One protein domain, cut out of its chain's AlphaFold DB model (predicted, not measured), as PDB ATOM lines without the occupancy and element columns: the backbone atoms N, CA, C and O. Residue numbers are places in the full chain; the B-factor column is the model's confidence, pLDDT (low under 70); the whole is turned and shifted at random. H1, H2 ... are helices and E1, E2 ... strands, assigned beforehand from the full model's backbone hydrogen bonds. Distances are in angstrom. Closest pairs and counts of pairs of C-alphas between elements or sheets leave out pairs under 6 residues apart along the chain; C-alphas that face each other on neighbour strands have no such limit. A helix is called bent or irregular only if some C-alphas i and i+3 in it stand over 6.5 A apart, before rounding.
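What this domain is: This is residues 35 to 159 of the 159 residues of an uncharacterized protein of Clostridiales bacterium (UniProt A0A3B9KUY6). A six-stranded sheet, curled like part of a barrel and folded back on itself, is covered on part of one side by a three-stranded sheet whose strands cross its own, a small sandwich of two sheets face to face. The helix H1 packs over E1 and E2 of the smaller sheet, and at one end of the body E7 of the larger sheet runs on into E8 of the hairpin E8 and E9, whose strand E9 runs on into E10 of the larger sheet. The printed part has 125 residues, with one named helix followed by eleven named strands, E1 to E11, and its class is mostly strand. The larger sheet has the order E5, E6, E4, E7, E10, E11, the smaller one E1, E2, E3, and both are antiparallel throughout. The whole is compact, with a radius of gyration of the C-alphas of 13.5 A and spans of 40 by 30 by 28 A.

How they stand to each other: Start at H1, residues 35 to 43, where every O i to N i+4 pair is within hydrogen-bond range. It is on the sheet of E1, residues 48 to 54, E2, residues 58 to 66, and E3, residues 69 to 71, at a height over the sheet of 9.4 A. It lies over E1 and E2, slantwise to the strands at 34 degrees to E2 on the local plane; the closest C-alphas of H1 and E1 are those of Lys 42 and Glu 48, 5.6 A apart. These three strands are a meander, each the antiparallel neighbour of the one before; look at N 50 and O 63, 2.9 A, and then at N 64 and O 71, 2.8 A. E2 bends by 57 degrees at residue 63. Next come E4, residues 78 to 81, E5, residues 97 to 99, and E6, residues 102 to 106. E5 and E6 form a hairpin, with N 97 and O 104 at 2.9 A, while E6 and E4 are antiparallel neighbours, with N 105 and O 81 within hydrogen-bond range at 2.9 A. Then read E7, residues 121 to 125, E10, residues 142 to 148, and E11, residues 152 to 158: N 80 and O 123 of E4 and E7 are 2.9 A apart, N 124 and O 145 of E7 and E10 2.8 A, and N 144 and O 156 of the hairpin E10 and E11 2.9 A. This is a folded sheet, one sheet bent back into two leaves that face each other: E5 and E6 face E7, E10 and E11, with E4 as the hinge. The strands of the two sheets stand at 90 degrees; the closest C-alphas of E3 and E10 are those of Met 71 and Ala 144, 7.5 A apart. H1 only grazes the larger sheet, with residues 37 to 41. The hairpin of E8, residues 127 to 131, and E9, residues 136 to 139, has N 128 and O 138 at 2.9 A. E8 is apart from H1 and from E1.

Where its parts are: Find C-alpha 35 at (196.053, 174.882, 258.687); from there H1 runs 12.1 A to Asp 43. E1 then covers 20.1 A from Glu 48 to Ser 54, and E2 22.8 A from Gly 58 to Tyr 66. Among the later strands, E6 measures 13.3 A and E7 12.8 A. E8 ends at C-alpha 131, at (188.183, 145.967, 265.169). E10 measures 19.3 A and E11 18.3 A, ending at C-alpha 158, at (192.666, 161.635, 277.575).

The domain as a whole: The two C-alphas farthest apart are those of Ala 44 and Glu 131, 40.0 A. The printed part has no cut and ends at Asp 159, the chain's last residue. The links E4 to E5, 15 residues, and E6 to E7, 14 residues, are long. Mean pLDDT of the printed part is 87.3; look for values under 70 at residues 74 to 75 and 89 to 94.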
ATOM      1  N   PHE A  35     194.697 175.036 259.204       93.12
ATOM      2  CA  PHE A  35     196.053 174.882 258.687       93.12
ATOM      3  C   PHE A  35     196.860 176.182 258.727       93.12
ATOM      4  O   PHE A  35     198.018 176.162 259.139       93.12
ATOM      5  N   ASP A  36     196.255 177.318 258.376       92.81
ATOM      6  CA  ASP A  36     196.922 178.620 258.474       92.81
ATOM      7  C   ASP A  36     197.283 178.950 259.931       92.81
ATOM      8  O   ASP A  36     198.346 179.513 260.196       92.81
ATOM      9  N   ALA A  37     196.443 178.543 260.889       92.06
ATOM     10  CA  ALA A  37     196.713 178.739 262.310       92.06
ATOM     11  C   ALA A  37     197.855 177.830 262.796       92.06
ATOM     12  O   ALA A  37     198.772 178.296 263.473       92.06
ATOM     13  N   PHE A  38     197.874 176.557 262.382       92.88
ATOM     14  CA  PHE A  38     199.004 175.660 262.637       92.88
ATOM     15  C   PHE A  38     200.313 176.198 262.035       92.88
ATOM     16  O   PHE A  38     201.353 176.165 262.693       92.88
ATOM     17  N   LYS A  39     200.271 176.753 260.816       93.50
ATOM     18  CA  LYS A  39     201.430 177.410 260.194       93.50
ATOM     19  C   LYS A  39     201.887 178.628 260.981       93.50
ATOM     20  O   LYS A  39     203.080 178.750 261.222       93.50
ATOM     21  N   ALA A  40     200.970 179.474 261.443       92.00
ATOM     22  CA  ALA A  40     201.317 180.623 262.271       92.00
ATOM     23  C   ALA A  40     202.016 180.202 263.578       92.00
ATOM     24  O   ALA A  40     203.050 180.770 263.929       92.00
ATOM     25  N   LEU A  41     201.516 179.163 264.259       93.50
ATOM     26  CA  LEU A  41     202.159 178.599 265.454       93.50
ATOM     27  C   LEU A  41     203.547 178.022 265.145       93.50
ATOM     28  O   LEU A  41     204.485 178.213 265.922       93.50
ATOM     29  N   LYS A  42     203.694 177.339 264.004       94.75
ATOM     30  CA  LYS A  42     204.977 176.802 263.539       94.75
ATOM     31  C   LYS A  42     205.981 177.916 263.226       94.75
ATOM     32  O   LYS A  42     207.133 177.839 263.643       94.75
ATOM     33  N   ASP A  43     205.559 178.954 262.512       94.25
ATOM     34  CA  ASP A  43     206.412 180.078 262.108       94.25
ATOM     35  C   ASP A  43     206.817 180.944 263.311       94.25
ATOM     36  O   ASP A  43     207.916 181.498 263.339       94.25
ATOM     37  N   ALA A  44     205.977 180.992 264.349       93.38
ATOM     38  CA  ALA A  44     206.310 181.569 265.649       93.38
ATOM     39  C   ALA A  44     207.251 180.687 266.497       93.38
ATOM     40  O   ALA A  44     207.646 181.096 267.589       93.38
ATOM     41  N   GLY A  45     207.587 179.475 266.041       94.19
ATOM     42  CA  GLY A  45     208.408 178.512 266.781       94.19
ATOM     43  C   GLY A  45     207.708 177.902 268.000       94.19
ATOM     44  O   GLY A  45     208.377 177.391 268.891       94.19
ATOM     45  N   THR A  46     206.375 177.980 268.067       95.69
ATOM     46  CA  THR A  46     205.592 177.412 269.178       95.69
ATOM     47  C   THR A  46     205.472 175.896 269.052       95.69
ATOM     48  O   THR A  46     205.563 175.193 270.053       95.69
ATOM     49  N   ILE A  47     205.290 175.393 267.830       96.44
ATOM     50  CA  ILE A  47     205.239 173.960 267.521       96.44
ATOM     51  C   ILE A  47     206.203 173.629 266.383       96.44
ATOM     52  O   ILE A  47     206.524 174.480 265.554       96.44
ATOM     53  N   GLU A  48     206.579 172.362 266.281       96.88
ATOM     54  CA  GLU A  48     207.029 171.779 265.018       96.88
ATOM     55  C   GLU A  48     205.885 170.948 264.441       96.88
ATOM     56  O   GLU A  48     205.123 170.337 265.192       96.88
ATOM     57  N   MET A  49     205.746 170.917 263.117       94.88
ATOM     58  CA  MET A  49     204.753 170.062 262.474       94.88
ATOM     59  C   MET A  49     205.232 169.541 261.124       94.88
ATOM     60  O   MET A  49     205.944 170.236 260.393       94.88
ATOM     61  N   GLU A  50     204.761 168.347 260.786       94.62
ATOM     62  CA  GLU A  50     204.836 167.749 259.458       94.62
ATOM     63  C   GLU A  50     203.414 167.512 258.949       94.62
ATOM     64  O   GLU A  50     202.502 167.204 259.723       94.62
ATOM     65  N   TYR A  51     203.216 167.666 257.645       92.69
ATOM     66  CA  TYR A  51     201.913 167.488 257.024       92.69
ATOM     67  C   TYR A  51     202.041 166.868 255.635       92.69
ATOM     68  O   TYR A  51     203.063 167.005 254.963       92.69
ATOM     69  N   THR A  52     200.982 166.191 255.205       90.38
ATOM     70  CA  THR A  52     200.837 165.640 253.855       90.38
ATOM     71  C   THR A  52     199.656 166.310 253.173       90.38
ATOM     72  O   THR A  52     198.572 166.391 253.745       90.38
ATOM     73  N   GLU A  53     199.845 166.785 251.948       89.50
ATOM     74  CA  GLU A  53     198.759 167.343 251.145       89.50
ATOM     75  C   GLU A  53     198.088 166.244 250.317       89.50
ATOM     76  O   GLU A  53     198.751 165.472 249.625       89.50
ATOM     77  N   SER A  54     196.760 166.191 250.377       82.62
ATOM     78  CA  SER A  54     195.922 165.387 249.494       82.62
ATOM     79  C   SER A  54     195.105 166.305 248.595       82.62
ATOM     80  O   SER A  54     194.464 167.240 249.071       82.62
ATOM     81  N   ALA A  55     195.083 166.010 247.295       80.62
ATOM     82  CA  ALA A  55     194.245 166.739 246.346       80.62
ATOM     83  C   ALA A  55     192.739 166.562 246.627       80.62
ATOM     84  O   ALA A  55     191.949 167.434 246.282       80.62
ATOM     85  N   GLU A  56     192.351 165.444 247.242       78.56
ATOM     86  CA  GLU A  56     190.953 165.102 247.527       78.56
ATOM     87  C   GLU A  56     190.512 165.596 248.909       78.56
ATOM     88  O   GLU A  56     189.407 166.106 249.063       78.56
ATOM     89  N   TYR A  57     191.397 165.497 249.906       76.81
ATOM     90  CA  TYR A  57     191.037 165.709 251.311       76.81
ATOM     91  C   TYR A  57     191.708 166.930 251.961       76.81
ATOM     92  O   TYR A  57     191.383 167.262 253.098       76.81
ATOM     93  N   GLY A  58     192.622 167.619 251.273       86.31
ATOM     94  CA  GLY A  58     193.379 168.750 251.819       86.31
ATOM     95  C   GLY A  58     194.629 168.337 252.606       86.31
ATOM     96  O   GLY A  58     195.110 167.209 252.498       86.31
ATOM     97  N   ALA A  59     195.194 169.272 253.374       90.94
ATOM     98  CA  ALA A  59     196.392 169.053 254.184       90.94
ATOM     99  C   ALA A  59     196.065 168.309 255.484       90.94
ATOM    100  O   ALA A  59     195.229 168.755 256.266       90.94
ATOM    101  N   TRP A  60     196.766 167.211 255.747       89.38
ATOM    102  CA  TRP A  60     196.661 166.408 256.964       89.38
ATOM    103  C   TRP A  60     197.920 166.547 257.795       89.38
ATOM    104  O   TRP A  60     199.020 166.439 257.259       89.38
ATOM    105  N   ILE A  61     197.771 166.736 259.102       90.94
ATOM    106  CA  ILE A  61     198.921 166.765 260.001       90.94
ATOM    107  C   ILE A  61     199.362 165.332 260.292       90.94
ATOM    108  O   ILE A  61     198.592 164.542 260.832       90.94
ATOM    109  N   SER A  62     200.600 164.994 259.938       90.69
ATOM    110  CA  SER A  62     201.182 163.676 260.209       90.69
ATOM    111  C   SER A  62     201.950 163.648 261.523       90.69
ATOM    112  O   SER A  62     202.014 162.604 262.166       90.69
ATOM    113  N   LYS A  63     202.523 164.784 261.934       93.88
ATOM    114  CA  LYS A  63     203.300 164.895 263.169       93.88
ATOM    115  C   LYS A  63     203.217 166.295 263.758       93.88
ATOM    116  O   LYS A  63     203.261 167.273 263.016       93.88
ATOM    117  N   ILE A  64     203.144 166.387 265.084       95.62
ATOM    118  CA  ILE A  64     203.281 167.630 265.849       95.62
ATOM    119  C   ILE A  64     204.241 167.392 267.009       95.62
ATOM    120  O   ILE A  64     204.053 166.452 267.777       95.62
ATOM    121  N   THR A  65     205.201 168.294 267.186       96.12
ATOM    122  CA  THR A  65     206.004 168.388 268.407       96.12
ATOM    123  C   THR A  65     205.644 169.671 269.148       96.12
ATOM    124  O   THR A  65     205.716 170.761 268.580       96.12
ATOM    125  N   TYR A  66     205.291 169.557 270.427       97.19
ATOM    126  CA  TYR A  66     205.066 170.698 271.314       97.19
ATOM    127  C   TYR A  66     205.643 170.412 272.700       97.19
ATOM    128  O   TYR A  66     205.266 169.433 273.342       97.19
ATOM    129  N   ASP A  67     206.559 171.269 273.164       95.81
ATOM    130  CA  ASP A  67     207.170 171.178 274.500       95.81
ATOM    131  C   ASP A  67     207.649 169.749 274.856       95.81
ATOM    132  O   ASP A  67     207.313 169.173 275.898       95.81
ATOM    133  N   GLY A  68     208.368 169.134 273.909       93.56
ATOM    134  CA  GLY A  68     208.925 167.781 274.009       93.56
ATOM    135  C   GLY A  68     207.930 166.629 273.822       93.56
ATOM    136  O   GLY A  68     208.369 165.489 273.685       93.56
ATOM    137  N   LEU A  69     206.618 166.886 273.786       94.19
ATOM    138  CA  LEU A  69     205.620 165.879 273.421       94.19
ATOM    139  C   LEU A  69     205.548 165.758 271.901       94.19
ATOM    140  O   LEU A  69     205.357 166.756 271.209       94.19
ATOM    141  N   VAL A  70     205.655 164.529 271.401       93.94
ATOM    142  CA  VAL A  70     205.545 164.215 269.978       93.94
ATOM    143  C   VAL A  70     204.262 163.432 269.730       93.94
ATOM    144  O   VAL A  70     204.121 162.313 270.215       93.94
ATOM    145  N   MET A  71     203.348 164.010 268.954       93.25
ATOM    146  CA  MET A  71     202.162 163.351 268.405       93.25
ATOM    147  C   MET A  71     202.473 162.933 266.965       93.25
ATOM    148  O   MET A  71     202.885 163.778 266.178       93.25
ATOM    149  N   GLY A  72     202.284 161.661 266.604       86.00
ATOM    150  CA  GLY A  72     202.492 161.165 265.230       86.00
ATOM    151  C   GLY A  72     203.614 160.138 265.009       86.00
ATOM    152  O   GLY A  72     203.594 159.416 264.019       86.00
ATOM    153  N   ASP A  73     204.557 159.989 265.949       77.38
ATOM    154  CA  ASP A  73     205.685 159.039 265.798       77.38
ATOM    155  C   ASP A  73     205.276 157.559 265.925       77.38
ATOM    156  O   ASP A  73     205.937 156.674 265.387       77.38
ATOM    157  N   ALA A  74     204.184 157.278 266.638       69.12
ATOM    158  CA  ALA A  74     203.673 155.926 266.890       69.12
ATOM    159  C   ALA A  74     202.450 155.561 266.020       69.12
ATOM    160  O   ALA A  74     201.788 154.560 266.286       69.12
ATOM    161  N   GLY A  75     202.130 156.384 265.017       69.88
ATOM    162  CA  GLY A  75     200.928 156.279 264.186       69.88
ATOM    163  C   GLY A  75     200.321 157.651 263.894       69.88
ATOM    164  O   GLY A  75     200.662 158.622 264.565       69.88
ATOM    165  N   TYR A  76     199.418 157.731 262.912       70.25
ATOM    166  CA  TYR A  76     198.790 158.995 262.518       70.25
ATOM    167  C   TYR A  76     197.977 159.590 263.677       70.25
ATOM    168  O   TYR A  76     197.088 158.913 264.203       70.25
ATOM    169  N   PRO A  77     198.263 160.836 264.095       84.44
ATOM    170  CA  PRO A  77     197.453 161.497 265.095       84.44
ATOM    171  C   PRO A  77     196.105 161.854 264.463       84.44
ATOM    172  O   PRO A  77     196.039 162.343 263.336       84.44
ATOM    173  N   MET A  78     195.024 161.608 265.193       87.44
ATOM    174  CA  MET A  78     193.679 161.954 264.750       87.44
ATOM    175  C   MET A  78     193.304 163.344 265.246       87.44
ATOM    176  O   MET A  78     193.626 163.735 266.371       87.44
ATOM    177  N   ILE A  79     192.594 164.073 264.391       90.69
ATOM    178  CA  ILE A  79     192.163 165.444 264.632       90.69
ATOM    179  C   ILE A  79     190.671 165.440 264.923       90.69
ATOM    180  O   ILE A  79     189.865 165.008 264.098       90.69
ATOM    181  N   TYR A  80     190.319 165.963 266.090       92.38
ATOM    182  CA  TYR A  80     188.945 166.207 266.480       92.38
ATOM    183  C   TYR A  80     188.698 167.704 266.629       92.38
ATOM    184  O   TYR A  80     189.535 168.428 267.163       92.38
ATOM    185  N   VAL A  81     187.534 168.171 266.195       93.38
ATOM    186  CA  VAL A  81     187.166 169.592 266.194       93.38
ATOM    187  C   VAL A  81     185.941 169.789 267.073       93.38
ATOM    188  O   VAL A  81     184.993 169.012 266.981       93.38
ATOM    189  N   ASN A  82     185.906 170.851 267.878       93.19
ATOM    190  CA  ASN A  82     184.729 171.232 268.675       93.19
ATOM    191  C   ASN A  82     183.609 171.890 267.839       93.19
ATOM    192  O   ASN A  82     182.924 172.811 268.280       93.19
ATOM    193  N   ASN A  83     183.440 171.460 266.589       89.94
ATOM    194  CA  ASN A  83     182.426 171.988 265.692       89.94
ATOM    195  C   ASN A  83     181.848 170.854 264.850       89.94
ATOM    196  O   ASN A  83     182.517 170.267 263.998       89.94
ATOM    197  N   ARG A  84     180.562 170.585 265.080       87.38
ATOM    198  CA  ARG A  84     179.828 169.473 264.473       87.38
ATOM    199  C   ARG A  84     179.768 169.536 262.947       87.38
ATOM    200  O   ARG A  84     179.591 168.503 262.318       87.38
ATOM    201  N   LYS A  85     179.947 170.710 262.335       88.38
ATOM    202  CA  LYS A  85     180.008 170.869 260.872       88.38
ATOM    203  C   LYS A  85     181.148 170.068 260.230       88.38
ATOM    204  O   LYS A  85     181.024 169.682 259.074       88.38
ATOM    205  N   TYR A  86     182.241 169.848 260.960       85.94
ATOM    206  CA  TYR A  86     183.406 169.088 260.492       85.94
ATOM    207  C   TYR A  86     183.378 167.625 260.933       85.94
ATOM    208  O   TYR A  86     184.338 166.900 260.691       85.94
ATOM    209  N   ARG A  87     182.297 167.197 261.593       83.56
ATOM    210  CA  ARG A  87     182.104 165.809 261.990       83.56
ATOM    211  C   ARG A  87     182.076 164.924 260.750       83.56
ATOM    212  O   ARG A  87     181.320 165.190 259.819       83.56
ATOM    213  N   ASP A  88     182.827 163.832 260.791       71.81
ATOM    214  CA  ASP A  88     182.718 162.777 259.797       71.81
ATOM    215  C   ASP A  88     181.317 162.133 259.836       71.81
ATOM    216  O   ASP A  88     180.906 161.498 260.813       71.81
ATOM    217  N   GLU A  89     180.544 162.324 258.766       64.62
ATOM    218  CA  GLU A  89     179.250 161.660 258.581       64.62
ATOM    219  C   GLU A  89     179.395 160.262 257.953       64.62
ATOM    220  O   GLU A  89     178.467 159.452 258.037       64.62
ATOM    221  N   LEU A  90     180.565 159.932 257.393       55.06
ATOM    222  CA  LEU A  90     180.897 158.635 256.803       55.06
ATOM    223  C   LEU A  90     181.348 157.634 257.884       55.06
ATOM    224  O   LEU A  90     182.410 157.050 257.775       55.06
ATOM    225  N   GLN A  91     180.531 157.448 258.926       51.22
ATOM    226  CA  GLN A  91     180.489 156.335 259.904       51.22
ATOM    227  C   GLN A  91     181.714 155.389 260.072       51.22
ATOM    228  O   GLN A  91     181.531 154.178 260.189       51.22
ATOM    229  N   GLY A  92     182.950 155.887 260.138       52.44
ATOM    230  CA  GLY A  92     184.131 155.025 260.272       52.44
ATOM    231  C   GLY A  92     185.261 155.653 261.075       52.44
ATOM    232  O   GLY A  92     185.821 155.016 261.966       52.44
ATOM    233  N   MET A  93     185.570 156.929 260.844       59.53
ATOM    234  CA  MET A  93     186.729 157.543 261.485       59.53
ATOM    235  C   MET A  93     186.340 158.175 262.824       59.53
ATOM    236  O   MET A  93     186.078 159.362 262.891       59.53
ATOM    237  N   GLY A  94     186.339 157.391 263.905       61.28
ATOM    238  CA  GLY A  94     186.280 157.913 265.277       61.28
ATOM    239  C   GLY A  94     184.877 158.201 265.825       61.28
ATOM    240  O   GLY A  94     184.064 158.877 265.202       61.28
ATOM    241  N   ASN A  95     184.597 157.717 267.036       75.62
ATOM    242  CA  ASN A  95     183.403 158.122 267.786       75.62
ATOM    243  C   ASN A  95     183.551 159.552 268.311       75.62
ATOM    244  O   ASN A  95     184.638 159.923 268.744       75.62
ATOM    245  N   ASP A  96     182.449 160.305 268.361       86.06
ATOM    246  CA  ASP A  96     182.366 161.588 269.067       86.06
ATOM    247  C   ASP A  96     182.977 161.446 270.476       86.06
ATOM    248  O   ASP A  96     182.726 160.469 271.189       86.06
ATOM    249  N   TYR A  97     183.798 162.414 270.876       87.00
ATOM    250  CA  TYR A  97     184.544 162.374 272.126       87.00
ATOM    251  C   TYR A  97     184.195 163.583 272.987       87.00
ATOM    252  O   TYR A  97     184.215 164.713 272.516       87.00
ATOM    253  N   THR A  98     183.876 163.366 274.262       92.06
ATOM    254  CA  THR A  98     183.658 164.469 275.207       92.06
ATOM    255  C   THR A  98     184.916 164.688 276.028       92.06
ATOM    256  O   THR A  98     185.342 163.805 276.766       92.06
ATOM    257  N   TYR A  99     185.478 165.887 275.940       92.50
ATOM    258  CA  TYR A  99     186.644 166.301 276.708       92.50
ATOM    259  C   TYR A  99     186.300 167.538 277.535       92.50
ATOM    260  O   TYR A  99     185.847 168.540 276.990       92.50
ATOM    261  N   ASN A 100     186.491 167.476 278.856       91.00
ATOM    262  CA  ASN A 100     186.187 168.574 279.785       91.00
ATOM    263  C   ASN A 100     184.782 169.194 279.610       91.00
ATOM    264  O   ASN A 100     184.602 170.403 279.753       91.00
ATOM    265  N   GLY A 101     183.778 168.360 279.322       91.88
ATOM    266  CA  GLY A 101     182.387 168.792 279.136       91.88
ATOM    267  C   GLY A 101     182.075 169.414 277.771       91.88
ATOM    268  O   GLY A 101     180.965 169.899 277.577       91.88
ATOM    269  N   GLU A 102     183.021 169.391 276.834       94.06
ATOM    270  CA  GLU A 102     182.859 169.863 275.459       94.06
ATOM    271  C   GLU A 102     182.922 168.686 274.479       94.06
ATOM    272  O   GLU A 102     183.714 167.758 274.659       94.06
ATOM    273  N   GLU A 103     182.069 168.708 273.455       92.81
ATOM    274  CA  GLU A 103     182.030 167.672 272.422       92.81
ATOM    275  C   GLU A 103     183.036 167.969 271.310       92.81
ATOM    276  O   GLU A 103     183.116 169.078 270.783       92.81
ATOM    277  N   PHE A 104     183.777 166.938 270.937       93.00
ATOM    278  CA  PHE A 104     184.778 166.934 269.891       93.00
ATOM    279  C   PHE A 104     184.418 165.858 268.872       93.00
ATOM    280  O   PHE A 104     184.119 164.716 269.221       93.00
ATOM    281  N   TYR A 105     184.478 166.220 267.598       90.56
ATOM    282  CA  TYR A 105     184.072 165.355 266.501       90.56
ATOM    283  C   TYR A 105     185.270 165.052 265.619       90.56
ATOM    284  O   TYR A 105     185.992 165.970 265.229       90.56
ATOM    285  N   ALA A 106     185.476 163.778 265.305       88.06
ATOM    286  CA  ALA A 106     186.518 163.380 264.378       88.06
ATOM    287  C   ALA A 106     186.266 164.013 263.004       88.06
ATOM    288  O   ALA A 106     185.135 164.017 262.511       88.06
ATOM    289  N   SER A 107     187.325 164.562 262.410       84.69
ATOM    290  CA  SER A 107     187.277 165.169 261.082       84.69
ATOM    291  C   SER A 107     187.778 164.190 260.028       84.69
ATOM    292  O   SER A 107     188.887 163.670 260.144       84.69
ATOM    293  N   ASN A 108     186.998 163.998 258.964       76.69
ATOM    294  CA  ASN A 108     187.429 163.292 257.751       76.69
ATOM    295  C   ASN A 108     187.988 164.234 256.672       76.69
ATOM    296  O   ASN A 108     188.358 163.790 255.586       76.69
ATOM    297  N   VAL A 109     188.048 165.533 256.960       83.75
ATOM    298  CA  VAL A 109     188.713 166.517 256.111       83.75
ATOM    299  C   VAL A 109     190.038 166.941 256.733       83.75
ATOM    300  O   VAL A 109     190.178 167.022 257.957       83.75
ATOM    301  N   GLY A 110     191.003 167.257 255.875       87.31
ATOM    302  CA  GLY A 110     192.268 167.845 256.280       87.31
ATOM    303  C   GLY A 110     192.080 169.230 256.903       87.31
ATOM    304  O   GLY A 110     191.113 169.947 256.637       87.31
ATOM    305  N   VAL A 111     193.056 169.652 257.705       90.62
ATOM    306  CA  VAL A 111     193.050 170.929 258.435       90.62
ATOM    307  C   VAL A 111     192.994 172.163 257.539       90.62
ATOM    308  O   VAL A 111     192.594 173.229 258.000       90.62
ATOM    309  N   SER A 112     193.352 172.047 256.260       91.62
ATOM    310  CA  SER A 112     193.192 173.142 255.293       91.62
ATOM    311  C   SER A 112     191.732 173.388 254.902       91.62
ATOM    312  O   SER A 112     191.402 174.467 254.422       91.62
ATOM    313  N   SER A 113     190.861 172.395 255.090       89.94
ATOM    314  CA  SER A 113     189.427 172.467 254.780       89.94
ATOM    315  C   SER A 113     188.590 172.907 255.987       89.94
ATOM    316  O   SER A 113     187.419 173.266 255.843       89.94
ATOM    317  N   ILE A 114     189.185 172.900 257.183       90.50
ATOM    318  CA  ILE A 114     188.578 173.429 258.402       90.50
ATOM    319  C   ILE A 114     188.762 174.944 258.377       90.50
ATOM    320  O   ILE A 114     189.880 175.437 258.482       90.50
ATOM    321  N   VAL A 115     187.670 175.684 258.215       90.62
ATOM    322  CA  VAL A 115     187.687 177.151 258.238       90.62
ATOM    323  C   VAL A 115     187.736 177.582 259.692       90.62
ATOM    324  O   VAL A 115     186.954 177.087 260.497       90.62
ATOM    325  N   PHE A 116     188.657 178.478 260.031       86.31
ATOM    326  CA  PHE A 116     188.760 178.981 261.390       86.31
ATOM    327  C   PHE A 116     187.486 179.735 261.787       86.31
ATOM    328  O   PHE A 116     186.977 180.575 261.045       86.31
ATOM    329  N   GLU A 117     187.015 179.454 262.997       86.19
ATOM    330  CA  GLU A 117     185.935 180.172 263.661       86.19
ATOM    331  C   GLU A 117     186.427 180.553 265.066       86.19
ATOM    332  O   GLU A 117     187.196 179.814 265.689       86.19
ATOM    333  N   GLU A 118     186.031 181.723 265.568       82.88
ATOM    334  CA  GLU A 118     186.450 182.164 266.901       82.88
ATOM    335  C   GLU A 118     186.003 181.156 267.972       82.88
ATOM    336  O   GLU A 118     184.865 180.691 267.974       82.88
ATOM    337  N   GLY A 119     186.914 180.800 268.881       84.62
ATOM    338  CA  GLY A 119     186.658 179.777 269.897       84.62
ATOM    339  C   GLY A 119     186.795 178.337 269.393       84.62
ATOM    340  O   GLY A 119     186.558 177.406 270.166       84.62
ATOM    341  N   MET A 120     187.212 178.131 268.138       90.50
ATOM    342  CA  MET A 120     187.514 176.802 267.620       90.50
ATOM    343  C   MET A 120     188.662 176.160 268.398       90.50
ATOM    344  O   MET A 120     189.748 176.726 268.572       90.50
ATOM    345  N   LYS A 121     188.409 174.926 268.817       95.00
ATOM    346  CA  LYS A 121     189.363 174.052 269.464       95.00
ATOM    347  C   LYS A 121     189.577 172.805 268.635       95.00
ATOM    348  O   LYS A 121     188.633 172.210 268.112       95.00
ATOM    349  N   ILE A 122     190.836 172.404 268.563       95.12
ATOM    350  CA  ILE A 122     191.244 171.173 267.906       95.12
ATOM    351  C   ILE A 122     191.946 170.294 268.927       95.12
ATOM    352  O   ILE A 122     192.957 170.686 269.504       95.12
ATOM    353  N   LEU A 123     191.407 169.104 269.137       95.38
ATOM    354  CA  LEU A 123     191.996 168.089 269.986       95.38
ATOM    355  C   LEU A 123     192.732 167.080 269.102       95.38
ATOM    356  O   LEU A 123     192.142 166.445 268.228       95.38
ATOM    357  N   VAL A 124     194.035 166.952 269.328       94.25
ATOM    358  CA  VAL A 124     194.898 165.993 268.641       94.25
ATOM    359  C   VAL A 124     195.158 164.832 269.586       94.25
ATOM    360  O   VAL A 124     195.750 165.017 270.653       94.25
ATOM    361  N   VAL A 125     194.720 163.641 269.190       92.19
ATOM    362  CA  VAL A 125     194.745 162.433 270.023       92.19
ATOM    363  C   VAL A 125     195.368 161.262 269.280       92.19
ATOM    364  O   VAL A 125     195.397 161.221 268.048       92.19
ATOM    365  N   TYR A 126     195.822 160.270 270.038       89.12
ATOM    366  CA  TYR A 126     196.028 158.941 269.483       89.12
ATOM    367  C   TYR A 126     194.703 158.196 269.413       89.12
ATOM    368  O   TYR A 126     193.858 158.309 270.302       89.12
ATOM    369  N   THR A 127     194.554 157.386 268.377       85.88
ATOM    370  CA  THR A 127     193.468 156.421 268.278       85.88
ATOM    371  C   THR A 127     194.017 155.017 268.124       85.88
ATOM    372  O   THR A 127     195.145 154.818 267.671       85.88
ATOM    373  N   GLU A 128     193.206 154.038 268.482       84.62
ATOM    374  CA  GLU A 128     193.471 152.630 268.226       84.62
ATOM    375  C   GLU A 128     192.314 152.022 267.446       84.62
ATOM    376  O   GLU A 128     191.162 152.429 267.598       84.62
ATOM    377  N   GLU A 129     192.637 151.094 266.549       82.25
ATOM    378  CA  GLU A 129     191.625 150.363 265.801       82.25
ATOM    379  C   GLU A 129     190.864 149.448 266.765       82.25
ATOM    380  O   GLU A 129     191.464 148.668 267.507       82.25
ATOM    381  N   VAL A 130     189.540 149.577 266.779       81.69
ATOM    382  CA  VAL A 130     188.648 148.822 267.670       81.69
ATOM    383  C   VAL A 130     188.461 147.401 267.155       81.69
ATOM    384  O   VAL A 130     188.445 146.450 267.935       81.69
ATOM    385  N   GLU A 131     188.337 147.253 265.837       81.25
ATOM    386  CA  GLU A 131     188.183 145.967 265.169       81.25
ATOM    387  C   GLU A 131     189.092 145.922 263.931       81.25
ATOM    388  O   GLU A 131     188.906 146.728 263.020       81.25
ATOM    389  N   PRO A 132     190.068 144.997 263.876       80.88
ATOM    390  CA  PRO A 132     191.007 144.916 262.765       80.88
ATOM    391  C   PRO A 132     190.319 144.791 261.399       80.88
ATOM    392  O   PRO A 132     189.570 143.845 261.153       80.88
ATOM    393  N   GLY A 133     190.629 145.709 260.487       75.94
ATOM    394  CA  GLY A 133     190.142 145.722 259.110       75.94
ATOM    395  C   GLY A 133     188.822 146.465 258.893       75.94
ATOM    396  O   GLY A 133     188.342 146.485 257.760       75.94
ATOM    397  N   THR A 134     188.236 147.079 259.926       72.31
ATOM    398  CA  THR A 134     186.970 147.829 259.800       72.31
ATOM    399  C   THR A 134     187.158 149.339 259.741       72.31
ATOM    400  O   THR A 134     186.169 150.056 259.599       72.31
ATOM    401  N   TYR A 135     188.401 149.833 259.852       73.06
ATOM    402  CA  TYR A 135     188.715 151.266 259.920       73.06
ATOM    403  C   TYR A 135     187.939 152.001 261.021       73.06
ATOM    404  O   TYR A 135     187.762 153.213 260.946       73.06
ATOM    405  N   THR A 136     187.479 151.272 262.042       76.81
ATOM    406  CA  THR A 136     186.786 151.842 263.195       76.81
ATOM    407  C   THR A 136     187.808 152.148 264.273       76.81
ATOM    408  O   THR A 136     188.470 151.246 264.785       76.81
ATOM    409  N   TYR A 137     187.920 153.419 264.640       80.69
ATOM    410  CA  TYR A 137     188.920 153.896 265.591       80.69
ATOM    411  C   TYR A 137     188.273 154.412 266.880       80.69
ATOM    412  O   TYR A 137     187.261 155.109 266.844       80.69
ATOM    413  N   ALA A 138     188.872 154.104 268.027       84.81
ATOM    414  CA  ALA A 138     188.524 154.701 269.314       84.81
ATOM    415  C   ALA A 138     189.637 155.637 269.780       84.81
ATOM    416  O   ALA A 138     190.817 155.388 269.523       84.81
ATOM    417  N   VAL A 139     189.262 156.705 270.487       88.31
ATOM    418  CA  VAL A 139     190.225 157.577 271.165       88.31
ATOM    419  C   VAL A 139     190.964 156.763 272.221       88.31
ATOM    420  O   VAL A 139     190.353 156.157 273.101       88.31
ATOM    421  N   LYS A 140     192.291 156.756 272.126       88.38
ATOM    422  CA  LYS A 140     193.169 156.061 273.056       88.38
ATOM    423  C   LYS A 140     193.490 156.976 274.233       88.38
ATOM    424  O   LYS A 140     193.881 158.127 274.043       88.38
ATOM    425  N   LYS A 141     193.394 156.438 275.449       91.19
ATOM    426  CA  LYS A 141     193.831 157.132 276.668       91.19
ATOM    427  C   LYS A 141     195.319 157.460 276.608       91.19
ATOM    428  O   LYS A 141     196.123 156.638 276.159       91.19
ATOM    429  N   GLY A 142     195.697 158.628 277.115       92.19
ATOM    430  CA  GLY A 142     197.089 159.070 277.141       92.19
ATOM    431  C   GLY A 142     197.293 160.515 276.688       92.19
ATOM    432  O   GLY A 142     196.344 161.299 276.691       92.19
ATOM    433  N   PRO A 143     198.537 160.886 276.340       94.19
ATOM    434  CA  PRO A 143     198.880 162.254 275.975       94.19
ATOM    435  C   PRO A 143     198.094 162.748 274.762       94.19
ATOM    436  O   PRO A 143     197.905 162.021 273.787       94.19
ATOM    437  N   ALA A 144     197.696 164.012 274.820       95.25
ATOM    438  CA  ALA A 144     197.031 164.720 273.741       95.25
ATOM    439  C   ALA A 144     197.487 166.181 273.698       95.25
ATOM    440  O   ALA A 144     198.097 166.698 274.640       95.25
ATOM    441  N   LEU A 145     197.165 166.854 272.597       96.88
ATOM    442  CA  LEU A 145     197.337 168.296 272.459       96.88
ATOM    443  C   LEU A 145     195.975 168.944 272.239       96.88
ATOM    444  O   LEU A 145     195.228 168.520 271.359       96.88
ATOM    445  N   LEU A 146     195.675 169.985 273.011       97.06
ATOM    446  CA  LEU A 146     194.521 170.840 272.766       97.06
ATOM    447  C   LEU A 146     194.999 172.160 272.172       97.06
ATOM    448  O   LEU A 146     195.739 172.915 272.799       97.06
ATOM    449  N   PHE A 147     194.540 172.452 270.967       96.00
ATOM    450  CA  PHE A 147     194.739 173.728 270.308       96.00
ATOM    451  C   PHE A 147     193.528 174.611 270.563       96.00
ATOM    452  O   PHE A 147     192.406 174.215 270.262       96.00
ATOM    453  N   THR A 148     193.756 175.814 271.084       93.69
ATOM    454  CA  THR A 148     192.762 176.894 271.124       93.69
ATOM    455  C   THR A 148     193.183 177.917 270.084       93.69
ATOM    456  O   THR A 148     194.064 178.747 270.322       93.69
ATOM    457  N   LEU A 149     192.623 177.797 268.885       85.81
ATOM    458  CA  LEU A 149     193.099 178.558 267.741       85.81
ATOM    459  C   LEU A 149     192.779 180.059 267.892       85.81
ATOM    460  O   LEU A 149     191.800 180.427 268.541       85.81
ATOM    461  N   PRO A 150     193.595 180.944 267.293       83.81
ATOM    462  CA  PRO A 150     194.776 180.635 266.481       83.81
ATOM    463  C   PRO A 150     196.086 180.546 267.283       83.81
ATOM    464  O   PRO A 150     197.109 180.176 266.721       83.81
ATOM    465  N   ASN A 151     196.081 180.882 268.577       81.75
ATOM    466  CA  ASN A 151     197.315 181.216 269.307       81.75
ATOM    467  C   ASN A 151     197.665 180.269 270.464       81.75
ATOM    468  O   ASN A 151     198.713 180.433 271.085       81.75
ATOM    469  N   GLY A 152     196.784 179.335 270.813       88.00
ATOM    470  CA  GLY A 152     196.942 178.476 271.981       88.00
ATOM    471  C   GLY A 152     197.213 177.031 271.598       88.00
ATOM    472  O   GLY A 152     196.524 176.465 270.752       88.00
ATOM    473  N   VAL A 153     198.167 176.422 272.288       95.81
ATOM    474  CA  VAL A 153     198.352 174.974 272.352       95.81
ATOM    475  C   VAL A 153     198.726 174.612 273.783       95.81
ATOM    476  O   VAL A 153     199.499 175.323 274.424       95.81
ATOM    477  N   GLU A 154     198.165 173.522 274.290       96.38
ATOM    478  CA  GLU A 154     198.497 172.973 275.599       96.38
ATOM    479  C   GLU A 154     198.613 171.449 275.544       96.38
ATOM    480  O   GLU A 154     197.940 170.774 274.759       96.38
ATOM    481  N   LYS A 155     199.480 170.903 276.402       96.94
ATOM    482  CA  LYS A 155     199.537 169.461 276.647       96.94
ATOM    483  C   LYS A 155     198.370 169.078 277.538       96.94
ATOM    484  O   LYS A 155     198.146 169.711 278.568       96.94
ATOM    485  N   THR A 156     197.686 168.007 277.173       95.81
ATOM    486  CA  THR A 156     196.626 167.426 277.986       95.81
ATOM    487  C   THR A 156     196.685 165.896 277.984       95.81
ATOM    488  O   THR A 156     197.624 165.293 277.459       95.81
ATOM    489  N   THR A 157     195.734 165.252 278.652       94.69
ATOM    490  CA  THR A 157     195.575 163.806 278.756       94.69
ATOM    491  C   THR A 157     194.118 163.425 278.513       94.69
ATOM    492  O   THR A 157     193.196 164.122 278.928       94.69
ATOM    493  N   ILE A 158     193.936 162.323 277.796       92.88
ATOM    494  CA  ILE A 158     192.666 161.635 277.575       92.88
ATOM    495  C   ILE A 158     192.541 160.549 278.648       92.88
ATOM    496  O   ILE A 158     193.427 159.689 278.736       92.88
ATOM    497  N   ASP A 159     191.459 160.596 279.430       86.44
ATOM    498  CA  ASP A 159     191.216 159.747 280.610       86.44
ATOM    499  C   ASP A 159     190.294 158.543 280.376       86.44
ATOM    500  O   ASP A 159     189.508 158.497 279.403       86.44
TER     501      ASP A 159